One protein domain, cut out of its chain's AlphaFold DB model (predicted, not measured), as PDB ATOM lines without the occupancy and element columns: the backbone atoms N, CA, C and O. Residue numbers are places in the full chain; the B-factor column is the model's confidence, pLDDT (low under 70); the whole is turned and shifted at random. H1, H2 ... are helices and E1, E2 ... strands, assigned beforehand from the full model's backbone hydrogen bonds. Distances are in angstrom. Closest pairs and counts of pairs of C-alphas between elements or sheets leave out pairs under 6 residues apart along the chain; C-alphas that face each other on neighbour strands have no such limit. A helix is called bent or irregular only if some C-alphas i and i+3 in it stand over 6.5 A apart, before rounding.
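What this domain is: This is residues 52 to 250 of the 356 residues of an uncharacterized protein of Ignavibacteria bacterium GWF2_33_9 (UniProt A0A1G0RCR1). Four layers of antiparallel strands are stacked in a row, each partly face to face with the next: the first two are the leaves of one curled sheet, E1 E2 and E4 E5 E6, joined by the bent strand E3, and the other two are the sheets E7 to E10 and E11 to E14. The small helix H1 packs on the outside of the first leaf. The 199 printed residues hold one named helix, then fourteen named strands; sheet orders follow the chain, E1 to E6, E7 to E10 and E11 to E14. The class is mostly strand, and the whole is compact, with a radius of gyration of the C-alphas of 17.8 A and spans of 53 by 45 by 28 A.

How they stand to each other: H1, residues 52 to 56, has 0 of 1 O i to N i+4 pairs within hydrogen-bond range and 1 of 2 O i to N i+3 pairs. It is on the sheet of E1, residues 72 to 78, E2, residues 83 to 88, E3, residues 95 to 108, E4, residues 117 to 124, E5, residues 134 to 143, and E6, residues 148 to 157, at a height over the sheet of 8.5 A. This is a folded sheet, bent back on itself: E1 E2 face E4 E5 E6, with E3 as the hinge. E3 bends by 86 degrees at residue 103; it pairs with E2, N 96 and O 86 being 2.9 A apart, and then with E4, N 106 and O 119 being 2.9 A apart. The closest C-alphas of the edge strands E1 and E6 are those of Ile 74 and Asn 154, 5.9 A apart. The next sheet has E7, residues 166 to 174, E8, residues 178 to 187, E9, residues 192 to 201, and E10, residues 204 to 209. It faces the first, with strands at 43 degrees; C-alphas Phe 153 of E6 and Phe 205 of E10 are closest, 6.3 A. In the hairpin E8 and E9, N 183 and O 196 are 3.0 A apart. The last sheet, E11, residues 219 to 222, E12, residues 227 to 231, E13, residues 234 to 241, and E14, residues 244 to 249, faces the second, with strands at 21 degrees. The closest C-alphas of E7 and E13 are Ile 174 and Trp 240, 5.7 A. In the hairpin E12 and E13, N 229 and O 236 are 2.9 A apart. Each sheet is a meander, each strand the antiparallel neighbour of the one before.

Where its parts are: H1 begins at C-alpha 52, (-40.718, -66.198, 37.408). E3 is 29.5 A long, E8 29.0 A, E5 28.7 A, E9 27.6 A and E6 27.2 A. E14 ends at C-alpha 249, (-0.736, -41.004, 30.758).

The domain as a whole: The C-alphas of Ala 63 and Leu 250 are farthest apart, 53.4 A. The printed part has no cut; H1 to E1 is a long link of 15 residues. Mean pLDDT of the printed part is 83.1; 30 residues are under 70, among them 62 to 70 and 127 to 132.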
ATOM      1  N   THR A  52     -39.738 -65.451  36.596       83.69
ATOM      2  CA  THR A  52     -40.718 -66.198  37.408       83.69
ATOM      3  C   THR A  52     -40.529 -65.959  38.908       83.69
ATOM      4  O   THR A  52     -41.466 -66.099  39.689       83.69
ATOM      5  N   ARG A  53     -39.336 -65.516  39.325       85.12
ATOM      6  CA  ARG A  53     -39.030 -65.183  40.722       85.12
ATOM      7  C   ARG A  53     -39.681 -63.879  41.188       85.12
ATOM      8  O   ARG A  53     -39.781 -63.666  42.394       85.12
ATOM      9  N   LEU A  54     -40.121 -63.018  40.264       86.75
ATOM     10  CA  LEU A  54     -40.675 -61.696  40.583       86.75
ATOM     11  C   LEU A  54     -41.948 -61.787  41.434       86.75
ATOM     12  O   LEU A  54     -42.140 -60.958  42.320       86.75
ATOM     13  N   ASP A  55     -42.770 -62.816  41.214       85.94
ATOM     14  CA  ASP A  55     -44.030 -63.027  41.941       85.94
ATOM     15  C   ASP A  55     -43.814 -63.372  43.425       85.94
ATOM     16  O   ASP A  55     -44.710 -63.199  44.250       85.94
ATOM     17  N   PHE A  56     -42.609 -63.828  43.779       87.88
ATOM     18  CA  PHE A  56     -42.221 -64.185  45.144       87.88
ATOM     19  C   PHE A  56     -41.361 -63.107  45.817       87.88
ATOM     20  O   PHE A  56     -40.883 -63.310  46.937       87.88
ATOM     21  N   ALA A  57     -41.135 -61.975  45.139       90.00
ATOM     22  CA  ALA A  57     -40.332 -60.889  45.672       90.00
ATOM     23  C   ALA A  57     -41.028 -60.229  46.866       90.00
ATOM     24  O   ALA A  57     -42.216 -59.902  46.818       90.00
ATOM     25  N   LYS A  58     -40.272 -59.986  47.936       89.19
ATOM     26  CA  LYS A  58     -40.769 -59.275  49.116       89.19
ATOM     27  C   LYS A  58     -40.532 -57.782  48.958       89.19
ATOM     28  O   LYS A  58     -39.439 -57.361  48.591       89.19
ATOM     29  N   GLU A  59     -41.529 -56.976  49.289       87.69
ATOM     30  CA  GLU A  59     -41.318 -55.536  49.371       87.69
ATOM     31  C   GLU A  59     -40.302 -55.228  50.471       87.69
ATOM     32  O   GLU A  59     -40.353 -55.789  51.574       87.69
ATOM     33  N   LEU A  60     -39.352 -54.365  50.146       81.12
ATOM     34  CA  LEU A  60     -38.319 -53.915  51.055       81.12
ATOM     35  C   LEU A  60     -38.920 -52.812  51.933       81.12
ATOM     36  O   LEU A  60     -39.173 -51.698  51.490       81.12
ATOM     37  N   SER A  61     -39.222 -53.168  53.178       72.00
ATOM     38  CA  SER A  61     -39.884 -52.325  54.173       72.00
ATOM     39  C   SER A  61     -39.116 -52.392  55.491       72.00
ATOM     40  O   SER A  61     -38.322 -53.310  55.696       72.00
ATOM     41  N   LEU A  62     -39.394 -51.478  56.427       63.34
ATOM     42  CA  LEU A  62     -38.813 -51.512  57.780       63.34
ATOM     43  C   LEU A  62     -38.957 -52.884  58.461       63.34
ATOM     44  O   LEU A  62     -38.051 -53.316  59.161       63.34
ATOM     45  N   ALA A  63     -40.075 -53.583  58.237       59.75
ATOM     46  CA  ALA A  63     -40.355 -54.881  58.853       59.75
ATOM     47  C   ALA A  63     -39.661 -56.067  58.155       59.75
ATOM     48  O   ALA A  63     -39.563 -57.148  58.731       59.75
ATOM     49  N   SER A  64     -39.214 -55.885  56.913       63.19
ATOM     50  CA  SER A  64     -38.569 -56.918  56.090       63.19
ATOM     51  C   SER A  64     -37.086 -56.635  55.837       63.19
ATOM     52  O   SER A  64     -36.443 -57.387  55.098       63.19
ATOM     53  N   PHE A  65     -36.548 -55.573  56.445       66.62
ATOM     54  CA  PHE A  65     -35.163 -55.164  56.282       66.62
ATOM     55  C   PHE A  65     -34.213 -56.172  56.945       66.62
ATOM     56  O   PHE A  65     -34.462 -56.574  58.085       66.62
ATOM     57  N   PRO A  66     -33.115 -56.579  56.285       64.00
ATOM     58  CA  PRO A  66     -32.098 -57.403  56.927       64.00
ATOM     59  C   PRO A  66     -31.551 -56.694  58.176       64.00
ATOM     60  O   PRO A  66     -31.118 -55.548  58.091       64.00
ATOM     61  N   GLU A  67     -31.522 -57.371  59.331       60.03
ATOM     62  CA  GLU A  67     -31.062 -56.790  60.614       60.03
ATOM     63  C   GLU A  67     -29.649 -56.182  60.543       60.03
ATOM     64  O   GLU A  67     -29.288 -55.319  61.343       60.03
ATOM     65  N   LYS A  68     -28.845 -56.619  59.568       61.72
ATOM     66  CA  LYS A  68     -27.587 -55.981  59.185       61.72
ATOM     67  C   LYS A  68     -27.622 -55.653  57.703       61.72
ATOM     68  O   LYS A  68     -27.820 -56.555  56.888       61.72
ATOM     69  N   PHE A  69     -27.352 -54.389  57.378       63.66
ATOM     70  CA  PHE A  69     -27.055 -53.971  56.012       63.66
ATOM     71  C   PHE A  69     -25.846 -54.774  55.520       63.66
ATOM     72  O   PHE A  69     -24.736 -54.612  56.032       63.66
ATOM     73  N   SER A  70     -26.083 -55.696  54.594       65.25
ATOM     74  CA  SER A  70     -25.036 -56.386  53.849       65.25
ATOM     75  C   SER A  70     -24.984 -55.831  52.437       65.25
ATOM     76  O   SER A  70     -25.931 -55.188  51.984       65.25
ATOM     77  N   ASP A  71     -23.911 -56.155  51.728       75.81
ATOM     78  CA  ASP A  71     -23.807 -55.865  50.307       75.81
ATOM     79  C   ASP A  71     -25.018 -56.441  49.552       75.81
ATOM     80  O   ASP A  71     -25.567 -57.497  49.905       75.81
ATOM     81  N   PHE A  72     -25.472 -55.688  48.549       81.44
ATOM     82  CA  PHE A  72     -26.621 -56.019  47.717       81.44
ATOM     83  C   PHE A  72     -26.288 -55.834  46.237       81.44
ATOM     84  O   PHE A  72     -25.398 -55.065  45.863       81.44
ATOM     85  N   THR A  73     -27.056 -56.514  45.389       84.62
ATOM     86  CA  THR A  73     -26.986 -56.410  43.928       84.62
ATOM     87  C   THR A  73     -28.356 -56.060  43.365       84.62
ATOM     88  O   THR A  73     -29.358 -56.647  43.776       84.62
ATOM     89  N   ILE A  74     -28.410 -55.152  42.386       88.06
ATOM     90  CA  ILE A  74     -29.605 -54.971  41.555       88.06
ATOM     91  C   ILE A  74     -29.619 -56.066  40.492       88.06
ATOM     92  O   ILE A  74     -28.760 -56.099  39.613       88.06
ATOM     93  N   VAL A  75     -30.607 -56.953  40.550       87.19
ATOM     94  CA  VAL A  75     -30.688 -58.104  39.638       87.19
ATOM     95  C   VAL A  75     -31.661 -57.886  38.486       87.19
ATOM     96  O   VAL A  75     -31.496 -58.494  37.431       87.19
ATOM     97  N   TYR A  76     -32.656 -57.014  38.660       89.62
ATOM     98  CA  TYR A  76     -33.639 -56.720  37.621       89.62
ATOM     99  C   TYR A  76     -34.329 -55.372  37.846       89.62
ATOM    100  O   TYR A  76     -34.602 -54.984  38.982       89.62
ATOM    101  N   PHE A  77     -34.673 -54.688  36.755       91.56
ATOM    102  CA  PHE A  77     -35.522 -53.499  36.769       91.56
ATOM    103  C   PHE A  77     -36.779 -53.723  35.924       91.56
ATOM    104  O   PHE A  77     -36.703 -53.875  34.700       91.56
ATOM    105  N   ASP A  78     -37.949 -53.691  36.565       90.38
ATOM    106  CA  ASP A  78     -39.227 -53.658  35.860       90.38
ATOM    107  C   ASP A  78     -39.674 -52.217  35.629       90.38
ATOM    108  O   ASP A  78     -40.265 -51.570  36.496       90.38
ATOM    109  N   LYS A  79     -39.470 -51.742  34.401       88.88
ATOM    110  CA  LYS A  79     -39.914 -50.417  33.968       88.88
ATOM    111  C   LYS A  79     -41.425 -50.202  34.140       88.88
ATOM    112  O   LYS A  79     -41.842 -49.077  34.387       88.88
ATOM    113  N   LYS A  80     -42.268 -51.225  33.945       88.94
ATOM    114  CA  LYS A  80     -43.731 -51.030  33.953       88.94
ATOM    115  C   LYS A  80     -44.258 -50.737  35.349       88.94
ATOM    116  O   LYS A  80     -45.156 -49.915  35.491       88.94
ATOM    117  N   SER A  81     -43.719 -51.430  36.345       89.75
ATOM    118  CA  SER A  81     -44.085 -51.253  37.751       89.75
ATOM    119  C   SER A  81     -43.142 -50.310  38.503       89.75
ATOM    120  O   SER A  81     -43.374 -50.041  39.679       89.75
ATOM    121  N   SER A  82     -42.098 -49.805  37.835       91.06
ATOM    122  CA  SER A  82     -41.015 -49.008  38.422       91.06
ATOM    123  C   SER A  82     -40.375 -49.685  39.637       91.06
ATOM    124  O   SER A  82     -40.053 -49.032  40.627       91.06
ATOM    125  N   ARG A  83     -40.211 -51.011  39.579       92.44
ATOM    126  CA  ARG A  83     -39.639 -51.812  40.669       92.44
ATOM    127  C   ARG A  83     -38.203 -52.206  40.359       92.44
ATOM    128  O   ARG A  83     -37.929 -52.774  39.300       92.44
ATOM    129  N   LEU A  84     -37.308 -51.945  41.306       90.88
ATOM    130  CA  LEU A  84     -35.959 -52.502  41.329       90.88
ATOM    131  C   LEU A  84     -35.942 -53.729  42.215       90.88
ATOM    132  O   LEU A  84     -36.373 -53.660  43.363       90.88
ATOM    133  N   PHE A  85     -35.424 -54.827  41.683       91.00
ATOM    134  CA  PHE A  85     -35.313 -56.091  42.385       91.00
ATOM    135  C   PHE A  85     -33.878 -56.312  42.835       91.00
ATOM    136  O   PHE A  85     -32.934 -56.125  42.060       91.00
ATOM    137  N   LEU A  86     -33.737 -56.702  44.096       88.38
ATOM    138  CA  LEU A  86     -32.483 -56.719  44.830       88.38
ATOM    139  C   LEU A  86     -32.259 -58.089  45.467       88.38
ATOM    140  O   LEU A  86     -33.196 -58.702  45.987       88.38
ATOM    141  N   GLU A  87     -31.007 -58.528  45.477       87.19
ATOM    142  CA  GLU A  87     -30.542 -59.669  46.266       87.19
ATOM    143  C   GLU A  87     -29.475 -59.197  47.252       87.19
ATOM    144  O   GLU A  87     -28.620 -58.387  46.898       87.19
ATOM    145  N   PHE A  88     -29.532 -59.707  48.481       83.75
ATOM    146  CA  PHE A  88     -28.550 -59.424  49.524       83.75
ATOM    147  C   PHE A  88     -27.594 -60.605  49.682       83.75
ATOM    148  O   PHE A  88     -28.029 -61.759  49.712       83.75
ATOM    149  N   ASP A  89     -26.303 -60.324  49.851       81.62
ATOM    150  CA  ASP A  89     -25.259 -61.354  49.937       81.62
ATOM    151  C   ASP A  89     -25.446 -62.290  51.144       81.62
ATOM    152  O   ASP A  89     -25.123 -63.479  51.076       81.62
ATOM    153  N   ASN A  90     -26.024 -61.791  52.240       80.88
ATOM    154  CA  ASN A  90     -26.345 -62.592  53.425       80.88
ATOM    155  C   ASN A  90     -27.655 -63.399  53.298       80.88
ATOM    156  O   ASN A  90     -27.946 -64.223  54.167       80.88
ATOM    157  N   LEU A  91     -28.435 -63.192  52.230       81.81
ATOM    158  CA  LEU A  91     -29.715 -63.852  51.957       81.81
ATOM    159  C   LEU A  91     -29.814 -64.286  50.477       81.81
ATOM    160  O   LEU A  91     -30.766 -63.912  49.789       81.81
ATOM    161  N   PRO A  92     -28.894 -65.137  49.978       68.44
ATOM    162  CA  PRO A  92     -28.646 -65.359  48.544       68.44
ATOM    163  C   PRO A  92     -29.776 -66.046  47.748       68.44
ATOM    164  O   PRO A  92     -29.603 -66.329  46.569       68.44
ATOM    165  N   ASN A  93     -30.928 -66.321  48.363       76.88
ATOM    166  CA  ASN A  93     -32.106 -66.912  47.714       76.88
ATOM    167  C   ASN A  93     -33.380 -66.073  47.892       76.88
ATOM    168  O   ASN A  93     -34.438 -66.455  47.393       76.88
ATOM    169  N   GLN A  94     -33.308 -64.958  48.623       87.00
ATOM    170  CA  GLN A  94     -34.451 -64.076  48.824       87.00
ATOM    171  C   GLN A  94     -34.360 -62.898  47.865       87.00
ATOM    172  O   GLN A  94     -33.341 -62.217  47.793       87.00
ATOM    173  N   LEU A  95     -35.452 -62.675  47.138       89.12
ATOM    174  CA  LEU A  95     -35.595 -61.547  46.239       89.12
ATOM    175  C   LEU A  95     -36.415 -60.468  46.930       89.12
ATOM    176  O   LEU A  95     -37.508 -60.737  47.436       89.12
ATOM    177  N   TYR A  96     -35.894 -59.251  46.921       89.88
ATOM    178  CA  TYR A  96     -36.585 -58.081  47.433       89.88
ATOM    179  C   TYR A  96     -36.900 -57.118  46.301       89.88
ATOM    180  O   TYR A  96     -36.264 -57.181  45.251       89.88
ATOM    181  N   PHE A  97     -37.852 -56.211  46.505       91.06
ATOM    182  CA  PHE A  97     -38.042 -55.085  45.600       91.06
ATOM    183  C   PHE A  97     -38.258 -53.765  46.334       91.06
ATOM    184  O   PHE A  97     -38.836 -53.728  47.417       91.06
ATOM    185  N   THR A  98     -37.830 -52.680  45.697       89.19
ATOM    186  CA  THR A  98     -38.131 -51.299  46.090       89.19
ATOM    187  C   THR A  98     -38.677 -50.519  44.895       89.19
ATOM    188  O   THR A  98     -38.498 -50.921  43.740       89.19
ATOM    189  N   ILE A  99     -39.378 -49.419  45.166       90.12
ATOM    190  CA  ILE A  99     -39.897 -48.520  44.135       90.12
ATOM    191  C   ILE A  99     -38.796 -47.537  43.741       90.12
ATOM    192  O   ILE A  99     -38.141 -46.932  44.589       90.12
ATOM    193  N   ALA A 100     -38.623 -47.368  42.437       90.19
ATOM    194  CA  ALA A 100     -37.667 -46.450  41.855       90.19
ATOM    195  C   ALA A 100     -38.370 -45.328  41.086       90.19
ATOM    196  O   ALA A 100     -39.417 -45.520  40.464       90.19
ATOM    197  N   THR A 101     -37.769 -44.148  41.086       90.06
ATOM    198  CA  THR A 101     -38.175 -43.013  40.260       90.06
ATOM    199  C   THR A 101     -37.216 -42.902  39.086       90.06
ATOM    200  O   THR A 101     -36.012 -42.789  39.282       90.06
ATOM    201  N   ILE A 102     -37.739 -42.941  37.862       89.94
ATOM    202  CA  ILE A 102     -36.934 -42.735  36.653       89.94
ATOM    203  C   ILE A 102     -36.712 -41.233  36.483       89.94
ATOM    204  O   ILE A 102     -37.676 -40.484  36.353       89.94
ATOM    205  N   GLU A 103     -35.453 -40.811  36.454       87.38
ATOM    206  CA  GLU A 103     -35.071 -39.409  36.253       87.38
ATOM    207  C   GLU A 103     -34.770 -39.116  34.788       87.38
ATOM    208  O   GLU A 103     -35.128 -38.060  34.271       87.38
ATOM    209  N   SER A 104     -34.143 -40.065  34.089       87.75
ATOM    210  CA  SER A 104     -33.908 -39.939  32.658       87.75
ATOM    211  C   SER A 104     -33.943 -41.285  31.941       87.75
ATOM    212  O   SER A 104     -33.715 -42.353  32.515       87.75
ATOM    213  N   ALA A 105     -34.266 -41.221  30.652       90.25
ATOM    214  CA  ALA A 105     -34.249 -42.363  29.757       90.25
ATOM    215  C   ALA A 105     -33.622 -41.954  28.424       90.25
ATOM    216  O   ALA A 105     -33.975 -40.917  27.864       90.25
ATOM    217  N   GLN A 106     -32.705 -42.773  27.916       90.88
ATOM    218  CA  GLN A 106     -31.979 -42.511  26.675       90.88
ATOM    219  C   GLN A 106     -31.973 -43.752  25.780       90.88
ATOM    220  O   GLN A 106     -32.001 -44.882  26.268       90.88
ATOM    221  N   GLU A 107     -31.922 -43.542  24.466       91.69
ATOM    222  CA  GLU A 107     -31.756 -44.611  23.479       91.69
ATOM    223  C   GLU A 107     -30.377 -44.495  22.827       91.69
ATOM    224  O   GLU A 107     -30.102 -43.551  22.087       91.69
ATOM    225  N   ILE A 108     -29.492 -45.450  23.114       88.88
ATOM    226  CA  ILE A 108     -28.101 -45.435  22.646       88.88
ATOM    227  C   ILE A 108     -27.782 -46.781  22.011       88.88
ATOM    228  O   ILE A 108     -28.030 -47.830  22.591       88.88
ATOM    229  N   ARG A 109     -27.183 -46.771  20.819       88.06
ATOM    230  CA  ARG A 109     -26.671 -48.000  20.197       88.06
ATOM    231  C   ARG A 109     -25.340 -48.371  20.840       88.06
ATOM    232  O   ARG A 109     -24.327 -47.758  20.516       88.06
ATOM    233  N   LEU A 110     -25.318 -49.368  21.710       87.12
ATOM    234  CA  LEU A 110     -24.115 -49.882  22.367       87.12
ATOM    235  C   LEU A 110     -23.536 -51.084  21.608       87.12
ATOM    236  O   LEU A 110     -22.335 -51.132  21.330       87.12
ATOM    237  N   LEU A 111     -24.396 -52.016  21.185       81.06
ATOM    238  CA  LEU A 111     -23.987 -53.339  20.688       81.06
ATOM    239  C   LEU A 111     -23.896 -53.478  19.155       81.06
ATOM    240  O   LEU A 111     -23.895 -54.594  18.646       81.06
ATOM    241  N   ARG A 112     -23.840 -52.374  18.388       69.75
ATOM    242  CA  ARG A 112     -24.012 -52.404  16.908       69.75
ATOM    243  C   ARG A 112     -25.270 -53.183  16.472       69.75
ATOM    244  O   ARG A 112     -25.310 -53.792  15.410       69.75
ATOM    245  N   SER A 113     -26.295 -53.124  17.309       68.19
ATOM    246  CA  SER A 113     -27.624 -53.653  17.045       68.19
ATOM    247  C   SER A 113     -28.395 -52.707  16.108       68.19
ATOM    248  O   SER A 113     -28.174 -51.487  16.108       68.19
ATOM    249  N   ASP A 114     -29.305 -53.267  15.306       81.00
ATOM    250  CA  ASP A 114     -30.251 -52.485  14.495       81.00
ATOM    251  C   ASP A 114     -31.157 -51.617  15.378       81.00
ATOM    252  O   ASP A 114     -31.568 -50.522  14.982       81.00
ATOM    253  N   TYR A 115     -31.395 -52.078  16.606       88.06
ATOM    254  CA  TYR A 115     -32.201 -51.418  17.620       88.06
ATOM    255  C   TYR A 115     -31.308 -50.795  18.704       88.06
ATOM    256  O   TYR A 115     -30.383 -51.451  19.185       88.06
ATOM    257  N   PRO A 116     -31.552 -49.541  19.111       90.88
ATOM    258  CA  PRO A 116     -30.813 -48.941  20.215       90.88
ATOM    259  C   PRO A 116     -31.153 -49.624  21.544       90.88
ATOM    260  O   PRO A 116     -32.286 -50.048  21.761       90.88
ATOM    261  N   GLU A 117     -30.191 -49.692  22.458       91.75
ATOM    262  CA  GLU A 117     -30.451 -50.040  23.850       91.75
ATOM    263  C   GLU A 117     -31.212 -48.908  24.548       91.75
ATOM    264  O   GLU A 117     -30.953 -47.725  24.316       91.75
ATOM    265  N   LYS A 118     -32.132 -49.278  25.442       93.81
ATOM    266  CA  LYS A 118     -32.856 -48.353  26.316       93.81
ATOM    267  C   LYS A 118     -32.151 -48.279  27.655       93.81
ATOM    268  O   LYS A 118     -32.065 -49.283  28.360       93.81
ATOM    269  N   ILE A 119     -31.673 -47.095  27.992       92.69
ATOM    270  CA  ILE A 119     -30.903 -46.825  29.198       92.69
ATOM    271  C   ILE A 119     -31.771 -46.004  30.136       92.69
ATOM    272  O   ILE A 119     -32.321 -44.982  29.730       92.69
ATOM    273  N   TYR A 120     -31.898 -46.463  31.374       92.25
ATOM    274  CA  TYR A 120     -32.647 -45.803  32.430       92.25
ATOM    275  C   TYR A 120     -31.691 -45.372  33.526       92.25
ATOM    276  O   TYR A 120     -30.919 -46.191  34.025       92.25
ATOM    277  N   LEU A 121     -31.789 -44.101  33.902       90.44
ATOM    278  CA  LEU A 121     -31.243 -43.590  35.145       90.44
ATOM    279  C   LEU A 121     -32.383 -43.202  36.061       90.44
ATOM    280  O   LEU A 121     -33.386 -42.626  35.629       90.44
ATOM    281  N   GLY A 122     -32.204 -43.469  37.338       89.19
ATOM    282  CA  GLY A 122     -33.162 -43.021  38.319       89.19
ATOM    283  C   GLY A 122     -32.634 -43.105  39.728       89.19
ATOM    284  O   GLY A 122     -31.460 -43.406  39.948       89.19
ATOM    285  N   LYS A 123     -33.539 -42.861  40.668       87.81
ATOM    286  CA  LYS A 123     -33.277 -42.905  42.099       87.81
ATOM    287  C   LYS A 123     -34.166 -43.916  42.795       87.81
ATOM    288  O   LYS A 123     -35.287 -44.178  42.362       87.81
ATOM    289  N   PHE A 124     -33.666 -44.482  43.879       85.94
ATOM    290  CA  PHE A 124     -34.434 -45.324  44.779       85.94
ATOM    291  C   PHE A 124     -33.939 -45.144  46.210       85.94
ATOM    292  O   PHE A 124     -32.821 -44.693  46.452       85.94
ATOM    293  N   LYS A 125     -34.778 -45.534  47.165       79.56
ATOM    294  CA  LYS A 125     -34.424 -45.571  48.580       79.56
ATOM    295  C   LYS A 125     -34.651 -46.971  49.131       79.56
ATOM    296  O   LYS A 125     -35.572 -47.674  48.710       79.56
ATOM    297  N   PHE A 126     -33.827 -47.368  50.096       71.69
ATOM    298  CA  PHE A 126     -34.056 -48.590  50.873       71.69
ATOM    299  C   PHE A 126     -35.191 -48.424  51.883       71.69
ATOM    300  O   PHE A 126     -35.984 -49.336  52.078       71.69
ATOM    301  N   LEU A 127     -35.250 -47.254  52.520       69.69
ATOM    302  CA  LEU A 127     -36.211 -46.842  53.542       69.69
ATOM    303  C   LEU A 127     -36.516 -45.358  53.313       69.69
ATOM    304  O   LEU A 127     -35.655 -44.662  52.774       69.69
ATOM    305  N   SER A 128     -37.684 -44.850  53.720       57.69
ATOM    306  CA  SER A 128     -38.087 -43.467  53.397       57.69
ATOM    307  C   SER A 128     -37.031 -42.413  53.771       57.69
ATOM    308  O   SER A 128     -36.853 -41.464  53.003       57.69
ATOM    309  N   ASP A 129     -36.260 -42.623  54.856       56.47
ATOM    310  CA  ASP A 129     -35.418 -41.561  55.439       56.47
ATOM    311  C   ASP A 129     -34.017 -41.969  55.956       56.47
ATOM    312  O   ASP A 129     -33.277 -41.108  56.420       56.47
ATOM    313  N   THR A 130     -33.612 -43.247  55.921       54.91
ATOM    314  CA  THR A 130     -32.453 -43.717  56.729       54.91
ATOM    315  C   THR A 130     -31.141 -43.924  55.972       54.91
ATOM    316  O   THR A 130     -30.081 -43.764  56.566       54.91
ATOM    317  N   PHE A 131     -31.187 -44.283  54.687       58.25
ATOM    318  CA  PHE A 131     -29.995 -44.727  53.943       58.25
ATOM    319  C   PHE A 131     -29.584 -43.803  52.788       58.25
ATOM    320  O   PHE A 131     -28.660 -44.127  52.051       58.25
ATOM    321  N   GLY A 132     -30.226 -42.637  52.663       66.31
ATOM    322  CA  GLY A 132     -29.997 -41.715  51.550       66.31
ATOM    323  C   GLY A 132     -30.652 -42.173  50.243       66.31
ATOM    324  O   GLY A 132     -31.245 -43.253  50.161       66.31
ATOM    325  N   ASP A 133     -30.587 -41.302  49.242       73.88
ATOM    326  CA  ASP A 133     -31.001 -41.595  47.873       73.88
ATOM    327  C   ASP A 133     -29.881 -42.350  47.150       73.88
ATOM    328  O   ASP A 133     -28.723 -41.939  47.170       73.88
ATOM    329  N   PHE A 134     -30.227 -43.461  46.505       80.75
ATOM    330  CA  PHE A 134     -29.323 -44.211  45.639       80.75
ATOM    331  C   PHE A 134     -29.698 -43.934  44.203       80.75
ATOM    332  O   PHE A 134     -30.884 -43.924  43.874       80.75
ATOM    333  N   SER A 135     -28.705 -43.819  43.332       85.94
ATOM    334  CA  SER A 135     -28.957 -43.817  41.902       85.94
ATOM    335  C   SER A 135     -28.673 -45.170  41.288       85.94
ATOM    336  O   SER A 135     -27.772 -45.896  41.705       85.94
ATOM    337  N   PHE A 136     -29.459 -45.504  40.272       88.44
ATOM    338  CA  PHE A 136     -29.298 -46.736  39.522       88.44
ATOM    339  C   PHE A 136     -29.191 -46.471  38.027       88.44
ATOM    340  O   PHE A 136     -29.706 -45.484  37.498       88.44
ATOM    341  N   LEU A 137     -28.549 -47.421  37.361       91.00
ATOM    342  CA  LEU A 137     -28.480 -47.581  35.923       91.00
ATOM    343  C   LEU A 137     -29.131 -48.915  35.570       91.00
ATOM    344  O   LEU A 137     -28.748 -49.945  36.115       91.00
ATOM    345  N   ALA A 138     -30.064 -48.912  34.624       92.19
ATOM    346  CA  ALA A 138     -30.595 -50.132  34.023       92.19
ATOM    347  C   ALA A 138     -30.512 -50.046  32.498       92.19
ATOM    348  O   ALA A 138     -30.888 -49.038  31.900       92.19
ATOM    349  N   ILE A 139     -30.036 -51.111  31.858       91.69
ATOM    350  CA  ILE A 139     -29.886 -51.183  30.403       91.69
ATOM    351  C   ILE A 139     -30.728 -52.336  29.886       91.69
ATOM    352  O   ILE A 139     -30.546 -53.491  30.278       91.69
ATOM    353  N   ASN A 140     -31.620 -52.013  28.954       90.81
ATOM    354  CA  ASN A 140     -32.449 -52.986  28.272       90.81
ATOM    355  C   ASN A 140     -32.062 -53.047  26.792       90.81
ATOM    356  O   ASN A 140     -32.068 -52.026  26.106       90.81
ATOM    357  N   SER A 141     -31.786 -54.243  26.278       88.00
ATOM    358  CA  SER A 141     -31.486 -54.473  24.858       88.00
ATOM    359  C   SER A 141     -32.626 -55.222  24.174       88.00
ATOM    360  O   SER A 141     -33.420 -55.906  24.826       88.00
ATOM    361  N   TYR A 142     -32.757 -55.037  22.862       89.38
ATOM    362  CA  TYR A 142     -33.804 -55.671  22.072       89.38
ATOM    363  C   TYR A 142     -33.429 -57.115  21.740       89.38
ATOM    364  O   TYR A 142     -32.450 -57.371  21.042       89.38
ATOM    365  N   ASP A 143     -34.246 -58.061  22.189       84.94
ATOM    366  CA  ASP A 143     -34.148 -59.457  21.791       84.94
ATOM    367  C   ASP A 143     -35.050 -59.718  20.578       84.94
ATOM    368  O   ASP A 143     -36.283 -59.663  20.653       84.94
ATOM    369  N   SER A 144     -34.420 -60.034  19.447       84.00
ATOM    370  CA  SER A 144     -35.099 -60.326  18.183       84.00
ATOM    371  C   SER A 144     -35.907 -61.624  18.212       84.00
ATOM    372  O   SER A 144     -36.889 -61.741  17.476       84.00
ATOM    373  N   ARG A 145     -35.548 -62.586  19.076       83.38
ATOM    374  CA  ARG A 145     -36.259 -63.867  19.205       83.38
ATOM    375  C   ARG A 145     -37.599 -63.670  19.899       83.38
ATOM    376  O   ARG A 145     -38.624 -64.141  19.412       83.38
ATOM    377  N   THR A 146     -37.597 -62.946  21.015       85.19
ATOM    378  CA  THR A 146     -38.814 -62.664  21.795       85.19
ATOM    379  C   THR A 146     -39.544 -61.395  21.346       85.19
ATOM    380  O   THR A 146     -40.667 -61.148  21.792       85.19
ATOM    381  N   LYS A 147     -38.937 -60.609  20.443       87.88
ATOM    382  CA  LYS A 147     -39.408 -59.302  19.948       87.88
ATOM    383  C   LYS A 147     -39.669 -58.294  21.068       87.88
ATOM    384  O   LYS A 147     -40.587 -57.475  20.978       87.88
ATOM    385  N   LYS A 148     -38.890 -58.360  22.145       88.00
ATOM    386  CA  LYS A 148     -39.070 -57.550  23.354       88.00
ATOM    387  C   LYS A 148     -37.742 -56.971  23.811       88.00
ATOM    388  O   LYS A 148     -36.684 -57.525  23.545       88.00
ATOM    389  N   TYR A 149     -37.816 -55.854  24.524       87.62
ATOM    390  CA  TYR A 149     -36.672 -55.355  25.275       87.62
ATOM    391  C   TYR A 149     -36.527 -56.165  26.560       87.62
ATOM    392  O   TYR A 149     -37.491 -56.268  27.321       87.62
ATOM    393  N   LEU A 150     -35.335 -56.703  26.791       85.88
ATOM    394  CA  LEU A 150     -34.968 -57.443  27.991       85.88
ATOM    395  C   LEU A 150     -33.913 -56.654  28.759       85.88
ATOM    396  O   LEU A 150     -33.030 -56.048  28.153       85.88
ATOM    397  N   ASN A 151     -34.016 -56.648  30.083       87.44
ATOM    398  CA  ASN A 151     -32.995 -56.076  30.948       87.44
ATOM    399  C   ASN A 151     -31.733 -56.950  30.893       87.44
ATOM    400  O   ASN A 151     -31.813 -58.154  31.118       87.44
ATOM    401  N   ILE A 152     -30.598 -56.347  30.531       85.00
ATOM    402  CA  ILE A 152     -29.322 -57.051  30.319       85.00
ATOM    403  C   ILE A 152     -28.234 -56.633  31.310       85.00
ATOM    404  O   ILE A 152     -27.198 -57.290  31.398       85.00
ATOM    405  N   PHE A 153     -28.434 -55.520  32.018       88.62
ATOM    406  CA  PHE A 153     -27.469 -54.990  32.971       88.62
ATOM    407  C   PHE A 153     -28.144 -54.019  33.937       88.62
ATOM    408  O   PHE A 153     -28.961 -53.199  33.511       88.62
ATOM    409  N   ASN A 154     -27.743 -54.080  35.206       89.19
ATOM    410  CA  ASN A 154     -28.068 -53.074  36.205       89.19
ATOM    411  C   ASN A 154     -26.822 -52.756  37.029       89.19
ATOM    412  O   ASN A 154     -26.004 -53.640  37.279       89.19
ATOM    413  N   ASP A 155     -26.703 -51.511  37.466       87.19
ATOM    414  CA  ASP A 155     -25.701 -51.080  38.437       87.19
ATOM    415  C   ASP A 155     -26.281 -49.965  39.310       87.19
ATOM    416  O   ASP A 155     -27.313 -49.375  38.980       87.19
ATOM    417  N   TYR A 156     -25.616 -49.669  40.419       85.31
ATOM    418  CA  TYR A 156     -25.926 -48.529  41.264       85.31
ATOM    419  C   TYR A 156     -24.673 -47.741  41.624       85.31
ATOM    420  O   TYR A 156     -23.531 -48.188  41.478       85.31
ATOM    421  N   PHE A 157     -24.906 -46.517  42.065       78.88
ATOM    422  CA  PHE A 157     -23.875 -45.616  42.541       78.88
ATOM    423  C   PHE A 157     -24.487 -44.636  43.536       78.88
ATOM    424  O   PHE A 157     -25.690 -44.362  43.530       78.88
ATOM    425  N   ILE A 158     -23.634 -44.161  44.433       71.56
ATOM    426  CA  ILE A 158     -23.980 -43.258  45.521       71.56
ATOM    427  C   ILE A 158     -23.265 -41.945  45.230       71.56
ATOM    428  O   ILE A 158     -22.057 -41.952  45.008       71.56
ATOM    429  N   PHE A 159     -23.991 -40.835  45.239       70.38
ATOM    430  CA  PHE A 159     -23.404 -39.500  45.190       70.38
ATOM    431  C   PHE A 159     -24.226 -38.549  46.055       70.38
ATOM    432  O   PHE A 159     -25.387 -38.816  46.368       70.38
ATOM    433  N   ASP A 160     -23.597 -37.458  46.480       60.09
ATOM    434  CA  ASP A 160     -24.263 -36.453  47.300       60.09
ATOM    435  C   ASP A 160     -25.287 -35.696  46.440       60.09
ATOM    436  O   ASP A 160     -25.002 -35.348  45.297       60.09
ATOM    437  N   ASN A 161     -26.486 -35.479  46.983       54.31
ATOM    438  CA  ASN A 161     -27.754 -35.195  46.283       54.31
ATOM    439  C   ASN A 161     -27.806 -33.980  45.317       54.31
ATOM    440  O   ASN A 161     -28.886 -33.657  44.817       54.31
ATOM    441  N   SER A 162     -26.701 -33.279  45.054       52.44
ATOM    442  CA  SER A 162     -26.675 -32.033  44.282       52.44
ATOM    443  C   SER A 162     -26.518 -32.192  42.766       52.44
ATOM    444  O   SER A 162     -26.941 -31.289  42.050       52.44
ATOM    445  N   GLU A 163     -25.958 -33.290  42.245       63.22
ATOM    446  CA  GLU A 163     -25.679 -33.418  40.800       63.22
ATOM    447  C   GLU A 163     -26.102 -34.771  40.228       63.22
ATOM    448  O   GLU A 163     -25.687 -35.816  40.712       63.22
ATOM    449  N   ASN A 164     -26.913 -34.764  39.168       68.00
ATOM    450  CA  ASN A 164     -27.290 -35.994  38.474       68.00
ATOM    451  C   ASN A 164     -26.090 -36.575  37.704       68.00
ATOM    452  O   ASN A 164     -25.287 -35.810  37.166       68.00
ATOM    453  N   PRO A 165     -25.983 -37.910  37.587       78.69
ATOM    454  CA  PRO A 165     -24.934 -38.544  36.800       78.69
ATOM    455  C   PRO A 165     -25.016 -38.099  35.336       78.69
ATOM    456  O   PRO A 165     -26.098 -38.066  34.742       78.69
ATOM    457  N   ASP A 166     -23.863 -37.823  34.737       82.31
ATOM    458  CA  ASP A 166     -23.749 -37.549  33.310       82.31
ATOM    459  C   ASP A 166     -23.504 -38.852  32.537       82.31
ATOM    460  O   ASP A 166     -22.709 -39.708  32.941       82.31
ATOM    461  N   ILE A 167     -24.198 -38.998  31.408       85.88
ATOM    462  CA  ILE A 167     -24.053 -40.133  30.499       85.88
ATOM    463  C   ILE A 167     -23.401 -39.659  29.213       85.88
ATOM    464  O   ILE A 167     -23.969 -38.891  28.441       85.88
ATOM    465  N   ASN A 168     -22.257 -40.261  28.913       87.56
ATOM    466  CA  ASN A 168     -21.585 -40.130  27.634       87.56
ATOM    467  C   ASN A 168     -21.438 -41.508  26.975       87.56
ATOM    468  O   ASN A 168     -21.569 -42.547  27.620       87.56
ATOM    469  N   TYR A 169     -21.147 -41.551  25.675       89.25
ATOM    470  CA  TYR A 169     -20.826 -42.809  25.002       89.25
ATOM    471  C   TYR A 169     -19.696 -42.635  23.990       89.25
ATOM    472  O   TYR A 169     -19.636 -41.648  23.259       89.25
ATOM    473  N   CYS A 170     -18.797 -43.614  23.938       89.75
ATOM    474  CA  CYS A 170     -17.650 -43.626  23.034       89.75
ATOM    475  C   CYS A 170     -17.903 -44.626  21.898       89.75
ATOM    476  O   CYS A 170     -18.233 -45.793  22.129       89.75
ATOM    477  N   LYS A 171     -17.805 -44.159  20.651       88.56
ATOM    478  CA  LYS A 171     -18.168 -44.892  19.430       88.56
ATOM    479  C   LYS A 171     -17.052 -45.825  18.943       88.56
ATOM    480  O   LYS A 171     -15.933 -45.419  18.680       88.56
ATOM    481  N   LYS A 172     -17.354 -47.085  18.629       88.50
ATOM    482  CA  LYS A 172     -16.353 -48.028  18.086       88.50
ATOM    483  C   LYS A 172     -15.147 -48.212  19.030       88.50
ATOM    484  O   LYS A 172     -14.053 -48.528  18.569       88.50
ATOM    485  N   PHE A 173     -15.337 -48.021  20.334       92.00
ATOM    486  CA  PHE A 173     -14.284 -48.131  21.339       92.00
ATOM    487  C   PHE A 173     -13.713 -49.555  21.408       92.00
ATOM    488  O   PHE A 173     -12.505 -49.747  21.301       92.00
ATOM    489  N   ILE A 174     -14.572 -50.576  21.504       89.56
ATOM    490  CA  ILE A 174     -14.133 -51.975  21.614       89.56
ATOM    491  C   ILE A 174     -13.873 -52.537  20.220       89.56
ATOM    492  O   ILE A 174     -14.799 -52.696  19.416       89.56
ATOM    493  N   ASN A 175     -12.610 -52.869  19.944       86.44
ATOM    494  CA  ASN A 175     -12.155 -53.466  18.683       86.44
ATOM    495  C   ASN A 175     -12.592 -52.687  17.419       86.44
ATOM    496  O   ASN A 175     -12.809 -53.295  16.370       86.44
ATOM    497  N   GLY A 176     -12.809 -51.367  17.500       83.50
ATOM    498  CA  GLY A 176     -13.320 -50.585  16.363       83.50
ATOM    499  C   GLY A 176     -14.785 -50.880  15.997       83.50
ATOM    500  O   GLY A 176     -15.277 -50.435  14.952       83.50
ATOM    501  N   LYS A 177     -15.496 -51.656  16.823       84.38
ATOM    502  CA  LYS A 177     -16.834 -52.172  16.522       84.38
ATOM    503  C   LYS A 177     -17.874 -51.671  17.512       84.38
ATOM    504  O   LYS A 177     -18.753 -50.927  17.084       84.38
ATOM    505  N   ASN A 178     -17.765 -52.038  18.783       87.81
ATOM    506  CA  ASN A 178     -18.822 -51.761  19.756       87.81
ATOM    507  C   ASN A 178     -18.610 -50.412  20.435       87.81
ATOM    508  O   ASN A 178     -17.471 -49.976  20.630       87.81
ATOM    509  N   ASN A 179     -19.717 -49.766  20.778       90.75
ATOM    510  CA  ASN A 179     -19.699 -48.536  21.548       90.75
ATOM    511  C   ASN A 179     -19.661 -48.887  23.042       90.75
ATOM    512  O   ASN A 179     -20.003 -50.003  23.436       90.75
ATOM    513  N   VAL A 180     -19.240 -47.937  23.870       92.38
ATOM    514  CA  VAL A 180     -19.249 -48.076  25.332       92.38
ATOM    515  C   VAL A 180     -19.985 -46.910  25.959       92.38
ATOM    516  O   VAL A 180     -19.951 -45.802  25.427       92.38
ATOM    517  N   LEU A 181     -20.644 -47.178  27.078       92.94
ATOM    518  CA  LEU A 181     -21.301 -46.189  27.916       92.94
ATOM    519  C   LEU A 181     -20.305 -45.697  28.967       92.94
ATOM    520  O   LEU A 181     -19.614 -46.508  29.576       92.94
ATOM    521  N   ILE A 182     -20.248 -44.394  29.199       91.81
ATOM    522  CA  ILE A 182     -19.517 -43.780  30.302       91.81
ATOM    523  C   ILE A 182     -20.554 -43.123  31.200       91.81
ATOM    524  O   ILE A 182     -21.333 -42.301  30.725       91.81
ATOM    525  N   VAL A 183     -20.559 -43.487  32.478       88.94
ATOM    526  CA  VAL A 183     -21.362 -42.795  33.490       88.94
ATOM    527  C   VAL A 183     -20.406 -42.113  34.440       88.94
ATOM    528  O   VAL A 183     -19.581 -42.794  35.048       88.94
ATOM    529  N   SER A 184     -20.501 -40.795  34.537       87.06
ATOM    530  CA  SER A 184     -19.677 -39.971  35.417       87.06
ATOM    531  C   SER A 184     -20.531 -39.257  36.452       87.06
ATOM    532  O   SER A 184     -21.656 -38.862  36.160       87.06
ATOM    533  N   TYR A 185     -20.004 -39.106  37.658       82.50
ATOM    534  CA  TYR A 185     -20.693 -38.487  38.783       82.50
ATOM    535  C   TYR A 185     -19.686 -37.808  39.708       82.50
ATOM    536  O   TYR A 185     -18.528 -38.227  39.814       82.50
ATOM    537  N   SER A 186     -20.143 -36.745  40.352       78.94
ATOM    538  CA  SER A 186     -19.340 -35.953  41.270       78.94
ATOM    539  C   SER A 186     -19.406 -36.521  42.689       78.94
ATOM    540  O   SER A 186     -20.476 -36.859  43.191       78.94
ATOM    541  N   GLU A 187     -18.260 -36.590  43.358       74.25
ATOM    542  CA  GLU A 187     -18.105 -36.989  44.757       74.25
ATOM    543  C   GLU A 187     -17.563 -35.818  45.599       74.25
ATOM    544  O   GLU A 187     -16.944 -34.884  45.079       74.25
ATOM    545  N   GLY A 188     -17.803 -35.851  46.917       66.81
ATOM    546  CA  GLY A 188     -17.215 -34.899  47.870       66.81
ATOM    547  C   GLY A 188     -17.559 -33.432  47.590       66.81
ATOM    548  O   GLY A 188     -16.657 -32.600  47.542       66.81
ATOM    549  N   ALA A 189     -18.847 -33.127  47.381       67.19
ATOM    550  CA  ALA A 189     -19.371 -31.796  47.041       67.19
ATOM    551  C   ALA A 189     -18.901 -31.212  45.689       67.19
ATOM    552  O   ALA A 189     -18.867 -29.996  45.527       67.19
ATOM    553  N   GLY A 190     -18.550 -32.059  44.711       67.19
ATOM    554  CA  GLY A 190     -18.141 -31.605  43.370       67.19
ATOM    555  C   GLY A 190     -16.631 -31.609  43.128       67.19
ATOM    556  O   GLY A 190     -16.182 -31.377  42.005       67.19
ATOM    557  N   ASN A 191     -15.843 -31.901  44.165       72.00
ATOM    558  CA  ASN A 191     -14.384 -31.831  44.110       72.00
ATOM    559  C   ASN A 191     -13.748 -33.023  43.394       72.00
ATOM    560  O   ASN A 191     -12.627 -32.911  42.912       72.00
ATOM    561  N   TYR A 192     -14.440 -34.156  43.301       83.00
ATOM    562  CA  TYR A 192     -13.896 -35.373  42.710       83.00
ATOM    563  C   TYR A 192     -14.815 -35.892  41.613       83.00
ATOM    564  O   TYR A 192     -16.020 -35.998  41.809       83.00
ATOM    565  N   LEU A 193     -14.253 -36.228  40.454       85.50
ATOM    566  CA  LEU A 193     -14.993 -36.829  39.351       85.50
ATOM    567  C   LEU A 193     -14.729 -38.332  39.305       85.50
ATOM    568  O   LEU A 193     -13.648 -38.774  38.902       85.50
ATOM    569  N   SER A 194     -15.747 -39.111  39.641       86.44
ATOM    570  CA  SER A 194     -15.761 -40.554  39.435       86.44
ATOM    571  C   SER A 194     -16.456 -40.905  38.133       86.44
ATOM    572  O   SER A 194     -17.347 -40.202  37.658       86.44
ATOM    573  N   PHE A 195     -16.052 -42.015  37.523       88.50
ATOM    574  CA  PHE A 195     -16.728 -42.524  36.338       88.50
ATOM    575  C   PHE A 195     -16.550 -44.024  36.176       88.50
ATOM    576  O   PHE A 195     -15.575 -44.604  36.632       88.50
ATOM    577  N   LYS A 196     -17.482 -44.662  35.480       90.00
ATOM    578  CA  LYS A 196     -17.429 -46.080  35.119       90.00
ATOM    579  C   LYS A 196     -17.604 -46.209  33.611       90.00
ATOM    580  O   LYS A 196     -18.372 -45.452  33.014       90.00
ATOM    581  N   ILE A 197     -16.906 -47.161  32.988       92.12
ATOM    582  CA  ILE A 197     -17.106 -47.483  31.565       92.12
ATOM    583  C   ILE A 197     -17.743 -48.860  31.464       92.12
ATOM    584  O   ILE A 197     -17.203 -49.843  31.976       92.12
ATOM    585  N   TYR A 198     -18.857 -48.930  30.746       91.38
ATOM    586  CA  TYR A 198     -19.606 -50.151  30.517       91.38
ATOM    587  C   TYR A 198     -19.633 -50.512  29.041       91.38
ATOM    588  O   TYR A 198     -19.808 -49.664  28.163       91.38
ATOM    589  N   GLY A 199     -19.499 -51.797  28.759       90.06
ATOM    590  CA  GLY A 199     -19.534 -52.308  27.404       90.06
ATOM    591  C   GLY A 199     -19.671 -53.822  27.363       90.06
ATOM    592  O   GLY A 199     -19.667 -54.487  28.405       90.06
ATOM    593  N   PRO A 200     -19.788 -54.389  26.153       85.38
ATOM    594  CA  PRO A 200     -19.726 -55.830  25.976       85.38
ATOM    595  C   PRO A 200     -18.317 -56.357  26.283       85.38
ATOM    596  O   PRO A 200     -17.334 -55.884  25.713       85.38
ATOM    597  N   SER A 201     -18.231 -57.370  27.138       76.12
ATOM    598  CA  SER A 201     -17.032 -58.138  27.468       76.12
ATOM    599  C   SER A 201     -17.347 -59.621  27.350       76.12
ATOM    600  O   SER A 201     -18.264 -60.104  28.013       76.12
ATOM    601  N   GLU A 202     -16.570 -60.333  26.530       70.56
ATOM    602  CA  GLU A 202     -16.751 -61.757  26.217       70.56
ATOM    603  C   GLU A 202     -18.162 -62.043  25.673       70.56
ATOM    604  O   GLU A 202     -18.404 -61.869  24.480       70.56
ATOM    605  N   GLU A 203     -19.098 -62.399  26.551       67.31
ATOM    606  CA  GLU A 203     -20.490 -62.733  26.234       67.31
ATOM    607  C   GLU A 203     -21.501 -61.833  26.952       67.31
ATOM    608  O   GLU A 203     -22.707 -62.000  26.772       67.31
ATOM    609  N   LYS A 204     -21.028 -60.880  27.770       74.56
ATOM    610  CA  LYS A 204     -21.888 -60.089  28.645       74.56
ATOM    611  C   LYS A 204     -21.701 -58.588  28.571       74.56
ATOM    612  O   LYS A 204     -20.614 -58.093  28.311       74.56
ATOM    613  N   PHE A 205     -22.758 -57.841  28.876       83.81
ATOM    614  CA  PHE A 205     -22.618 -56.434  29.219       83.81
ATOM    615  C   PHE A 205     -22.106 -56.314  30.660       83.81
ATOM    616  O   PHE A 205     -22.587 -57.002  31.568       83.81
ATOM    617  N   SER A 206     -21.078 -55.498  30.869       86.12
ATOM    618  CA  SER A 206     -20.448 -55.332  32.179       86.12
ATOM    619  C   SER A 206     -19.707 -54.007  32.278       86.12
ATOM    620  O   SER A 206     -19.442 -53.353  31.268       86.12
ATOM    621  N   GLN A 207     -19.346 -53.627  33.500       88.81
ATOM    622  CA  GLN A 207     -18.325 -52.618  33.726       88.81
ATOM    623  C   GLN A 207     -16.970 -53.181  33.274       88.81
ATOM    624  O   GLN A 207     -16.513 -54.201  33.784       88.81
ATOM    625  N   ILE A 208     -16.348 -52.531  32.293       89.06
ATOM    626  CA  ILE A 208     -15.072 -52.952  31.681       89.06
ATOM    627  C   ILE A 208     -13.888 -52.097  32.138       89.06
ATOM    628  O   ILE A 208     -12.739 -52.398  31.818       89.06
ATOM    629  N   TYR A 209     -14.173 -51.013  32.855       86.56
ATOM    630  CA  TYR A 209     -13.184 -50.149  33.474       86.56
ATOM    631  C   TYR A 209     -13.758 -49.555  34.753       86.56
ATOM    632  O   TYR A 209     -14.835 -48.952  34.751       86.56
ATOM    633  N   GLU A 210     -12.999 -49.717  35.826       69.75
ATOM    634  CA  GLU A 210     -13.154 -48.989  37.074       69.75
ATOM    635  C   GLU A 210     -11.883 -48.154  37.252       69.75
ATOM    636  O   GLU A 210     -10.796 -48.739  37.316       69.75
ATOM    637  N   PRO A 211     -11.953 -46.814  37.262       65.25
ATOM    638  CA  PRO A 211     -10.817 -46.025  37.698       65.25
ATOM    639  C   PRO A 211     -10.512 -46.368  39.159       65.25
ATOM    640  O   PRO A 211     -11.414 -46.555  39.970       65.25
ATOM    641  N   VAL A 212      -9.225 -46.466  39.490       65.06
ATOM    642  CA  VAL A 212      -8.770 -46.863  40.835       65.06
ATOM    643  C   VAL A 212      -8.879 -45.695  41.831       65.06
ATOM    644  O   VAL A 212      -8.835 -45.905  43.040       65.06
ATOM    645  N   SER A 213      -9.046 -44.459  41.350       78.62
ATOM    646  CA  SER A 213      -9.280 -43.272  42.180       78.62
ATOM    647  C   SER A 213     -10.131 -42.242  41.423       78.62
ATOM    648  O   SER A 213      -9.945 -42.110  40.206       78.62
ATOM    649  N   PRO A 214     -11.058 -41.538  42.101       84.44
ATOM    650  CA  PRO A 214     -11.735 -40.370  41.541       84.44
ATOM    651  C   PRO A 214     -10.719 -39.311  41.100       84.44
ATOM    652  O   PRO A 214      -9.686 -39.150  41.745       84.44
ATOM    653  N   LEU A 215     -11.011 -38.584  40.022       86.50
ATOM    654  CA  LEU A 215     -10.139 -37.520  39.523       86.50
ATOM    655  C   LEU A 215     -10.377 -36.237  40.325       86.50
ATOM    656  O   LEU A 215     -11.474 -35.672  40.258       86.50
ATOM    657  N   GLU A 216      -9.368 -35.735  41.027       84.62
ATOM    658  CA  GLU A 216      -9.475 -34.470  41.750       84.62
ATOM    659  C   GLU A 216      -9.665 -33.308  40.770       84.62
ATOM    660  O   GLU A 216      -8.874 -33.071  39.854       84.62
ATOM    661  N   ASN A 217     -10.780 -32.598  40.920       77.44
ATOM    662  CA  ASN A 217     -11.241 -31.561  40.010       77.44
ATOM    663  C   ASN A 217     -11.198 -31.991  38.534       77.44
ATOM    664  O   ASN A 217     -11.067 -31.158  37.636       77.44
ATOM    665  N   GLY A 218     -11.385 -33.285  38.269       84.44
ATOM    666  CA  GLY A 218     -11.133 -33.840  36.951       84.44
ATOM    667  C   GLY A 218     -12.213 -33.568  35.910       84.44
ATOM    668  O   GLY A 218     -13.323 -33.125  36.217       84.44
ATOM    669  N   MET A 219     -11.874 -33.856  34.655       86.69
ATOM    670  CA  MET A 219     -12.776 -33.795  33.505       86.69
ATOM    671  C   MET A 219     -12.606 -35.015  32.605       86.69
ATOM    672  O   MET A 219     -11.525 -35.600  32.520       86.69
ATOM    673  N   ILE A 220     -13.670 -35.351  31.873       89.00
ATOM    674  CA  ILE A 220     -13.668 -36.416  30.870       89.00
ATOM    675  C   ILE A 220     -14.107 -35.834  29.530       89.00
ATOM    676  O   ILE A 220     -15.149 -35.193  29.428       89.00
ATOM    677  N   ALA A 221     -13.331 -36.102  28.485       88.25
ATOM    678  CA  ALA A 221     -13.690 -35.804  27.109       88.25
ATOM    679  C   ALA A 221     -13.766 -37.097  26.302       88.25
ATOM    680  O   ALA A 221     -12.859 -37.926  26.341       88.25
ATOM    681  N   VAL A 222     -14.839 -37.262  25.537       86.56
ATOM    682  CA  VAL A 222     -15.072 -38.466  24.739       86.56
ATOM    683  C   VAL A 222     -14.901 -38.131  23.265       86.56
ATOM    684  O   VAL A 222     -15.545 -37.228  22.739       86.56
ATOM    685  N   ASP A 223     -14.002 -38.851  22.605       81.38
ATOM    686  CA  ASP A 223     -13.876 -38.855  21.150       81.38
ATOM    687  C   ASP A 223     -14.603 -40.073  20.570       81.38
ATOM    688  O   ASP A 223     -15.209 -40.859  21.301       81.38
ATOM    689  N   SER A 224     -14.511 -40.260  19.252       75.94
ATOM    690  CA  SER A 224     -15.021 -41.442  18.574       75.94
ATOM    691  C   SER A 224     -14.532 -42.689  19.293       75.94
ATOM    692  O   SER A 224     -15.341 -43.324  19.931       75.94
ATOM    693  N   ASN A 225     -13.237 -42.990  19.310       83.06
ATOM    694  CA  ASN A 225     -12.688 -44.261  19.800       83.06
ATOM    695  C   ASN A 225     -11.802 -44.145  21.053       83.06
ATOM    696  O   ASN A 225     -11.187 -45.132  21.458       83.06
ATOM    697  N   TYR A 226     -11.720 -42.957  21.646       90.31
ATOM    698  CA  TYR A 226     -10.863 -42.673  22.793       90.31
ATOM    699  C   TYR A 226     -11.630 -41.897  23.853       90.31
ATOM    700  O   TYR A 226     -12.482 -41.068  23.534       90.31
ATOM    701  N   ILE A 227     -11.276 -42.131  25.109       92.56
ATOM    702  CA  ILE A 227     -11.739 -41.338  26.243       92.56
ATOM    703  C   ILE A 227     -10.506 -40.642  26.813       92.56
ATOM    704  O   ILE A 227      -9.481 -41.279  27.028       92.56
ATOM    705  N   TYR A 228     -10.577 -39.339  27.020       91.81
ATOM    706  CA  TYR A 228      -9.510 -38.549  27.615       91.81
ATOM    707  C   TYR A 228      -9.944 -38.107  29.002       91.81
ATOM    708  O   TYR A 228     -11.078 -37.680  29.192       91.81
ATOM    709  N   THR A 229      -9.030 -38.202  29.953       91.56
ATOM    710  CA  THR A 229      -9.203 -37.709  31.320       91.56
ATOM    711  C   THR A 229      -8.205 -36.597  31.569       91.56
ATOM    712  O   THR A 229      -7.104 -36.623  31.009       91.56
ATOM    713  N   LEU A 230      -8.599 -35.633  32.388       88.81
ATOM    714  CA  LEU A 230      -7.753 -34.548  32.861       88.81
ATOM    715  C   LEU A 230      -7.913 -34.440  34.376       88.81
ATOM    716  O   LEU A 230      -9.042 -34.391  34.853       88.81
ATOM    717  N   GLU A 231      -6.799 -34.391  35.096       87.06
ATOM    718  CA  GLU A 231      -6.708 -34.137  36.536       87.06
ATOM    719  C   GLU A 231      -5.602 -33.096  36.744       87.06
ATOM    720  O   GLU A 231      -4.418 -33.356  36.500       87.06
ATOM    721  N   GLY A 232      -5.997 -31.863  37.068       80.06
ATOM    722  CA  GLY A 232      -5.109 -30.705  36.975       80.06
ATOM    723  C   GLY A 232      -4.538 -30.543  35.558       80.06
ATOM    724  O   GLY A 232      -5.260 -30.209  34.623       80.06
ATOM    725  N   ILE A 233      -3.233 -30.791  35.399       78.38
ATOM    726  CA  ILE A 233      -2.528 -30.773  34.099       78.38
ATOM    727  C   ILE A 233      -2.209 -32.174  33.562       78.38
ATOM    728  O   ILE A 233      -1.760 -32.317  32.422       78.38
ATOM    729  N   ILE A 234      -2.400 -33.211  34.379       86.12
ATOM    730  CA  ILE A 234      -2.095 -34.589  34.006       86.12
ATOM    731  C   ILE A 234      -3.244 -35.100  33.159       86.12
ATOM    732  O   ILE A 234      -4.415 -34.964  33.510       86.12
ATOM    733  N   SER A 235      -2.918 -35.699  32.021       90.12
ATOM    734  CA  SER A 235      -3.931 -36.226  31.119       90.12
ATOM    735  C   SER A 235      -3.661 -37.670  30.784       90.12
ATOM    736  O   SER A 235      -2.524 -38.039  30.500       90.12
ATOM    737  N   SER A 236      -4.717 -38.474  30.757       92.06
ATOM    738  CA  SER A 236      -4.622 -39.869  30.337       92.06
ATOM    739  C   SER A 236      -5.579 -40.158  29.196       92.06
ATOM    740  O   SER A 236      -6.711 -39.672  29.166       92.06
ATOM    741  N   LYS A 237      -5.118 -40.972  28.251       93.25
ATOM    742  CA  LYS A 237      -5.923 -41.537  27.175       93.25
ATOM    743  C   LYS A 237      -6.319 -42.952  27.564       93.25
ATOM    744  O   LYS A 237      -5.469 -43.815  27.772       93.25
ATOM    745  N   ILE A 238      -7.618 -43.186  27.598       94.25
ATOM    746  CA  ILE A 238      -8.244 -44.471  27.852       94.25
ATOM    747  C   ILE A 238      -8.706 -45.058  26.519       94.25
ATOM    748  O   ILE A 238      -9.387 -44.400  25.725       94.25
ATOM    749  N   TYR A 239      -8.307 -46.299  26.252       93.75
ATOM    750  CA  TYR A 239      -8.566 -46.974  24.984       93.75
ATOM    751  C   TYR A 239      -8.591 -48.492  25.128       93.75
ATOM    752  O   TYR A 239      -8.076 -49.064  26.088       93.75
ATOM    753  N   TRP A 240      -9.183 -49.163  24.145       92.88
ATOM    754  CA  TRP A 240      -9.213 -50.617  24.089       92.88
ATOM    755  C   TRP A 240      -7.948 -51.181  23.433       92.88
ATOM    756  O   TRP A 240      -7.612 -50.816  22.304       92.88
ATOM    757  N   LYS A 241      -7.267 -52.118  24.100       91.94
ATOM    758  CA  LYS A 241      -6.121 -52.846  23.536       91.94
ATOM    759  C   LYS A 241      -6.036 -54.252  24.116       91.94
ATOM    760  O   LYS A 241      -6.088 -54.436  25.326       91.94
ATOM    761  N   ASN A 242      -5.844 -55.242  23.243       89.25
ATOM    762  CA  ASN A 242      -5.624 -56.644  23.616       89.25
ATOM    763  C   ASN A 242      -6.678 -57.193  24.596       89.25
ATOM    764  O   ASN A 242      -6.330 -57.819  25.593       89.25
ATOM    765  N   GLY A 243      -7.960 -56.931  24.328       87.12
ATOM    766  CA  GLY A 243      -9.061 -57.482  25.124       87.12
ATOM    767  C   GLY A 243      -9.355 -56.750  26.437       87.12
ATOM    768  O   GLY A 243     -10.191 -57.220  27.199       87.12
ATOM    769  N   LYS A 244      -8.692 -55.623  26.715       90.12
ATOM    770  CA  LYS A 244      -8.904 -54.844  27.940       90.12
ATOM    771  C   LYS A 244      -8.888 -53.344  27.690       90.12
ATOM    772  O   LYS A 244      -8.349 -52.863  26.689       90.12
ATOM    773  N   VAL A 245      -9.450 -52.609  28.644       92.06
ATOM    774  CA  VAL A 245      -9.293 -51.159  28.731       92.06
ATOM    775  C   VAL A 245      -7.909 -50.841  29.293       92.06
ATOM    776  O   VAL A 245      -7.494 -51.400  30.307       92.06
ATOM    777  N   ILE A 246      -7.187 -49.960  28.613       92.62
ATOM    778  CA  ILE A 246      -5.889 -49.428  29.022       92.62
ATOM    779  C   ILE A 246      -6.050 -47.938  29.281       92.62
ATOM    780  O   ILE A 246      -6.644 -47.244  28.460       92.62
ATOM    781  N   SER A 247      -5.488 -47.464  30.390       92.56
ATOM    782  CA  SER A 247      -5.253 -46.043  30.641       92.56
ATOM    783  C   SER A 247      -3.762 -45.762  30.482       92.56
ATOM    784  O   SER A 247      -2.929 -46.487  31.027       92.56
ATOM    785  N   GLU A 248      -3.429 -44.749  29.693       92.81
ATOM    786  CA  GLU A 248      -2.058 -44.326  29.422       92.81
ATOM    787  C   GLU A 248      -1.948 -42.823  29.651       92.81
ATOM    788  O   GLU A 248      -2.630 -42.044  28.980       92.81
ATOM    789  N   THR A 249      -1.080 -42.414  30.574       92.00
ATOM    790  CA  THR A 249      -0.736 -41.004  30.758       92.00
ATOM    791  C   THR A 249      -0.057 -40.476  29.500       92.00
ATOM    792  O   THR A 249       0.868 -41.089  28.968       92.00
ATOM    793  N   LEU A 250      -0.532 -39.340  29.008       88.62
ATOM    794  CA  LEU A 250       0.006 -38.691  27.826       88.62
ATOM    795  C   LEU A 250       1.242 -37.872  28.199       88.62
ATOM    796  O   LEU A 250       1.231 -37.133  29.179       88.62
TER     797      LEU A 250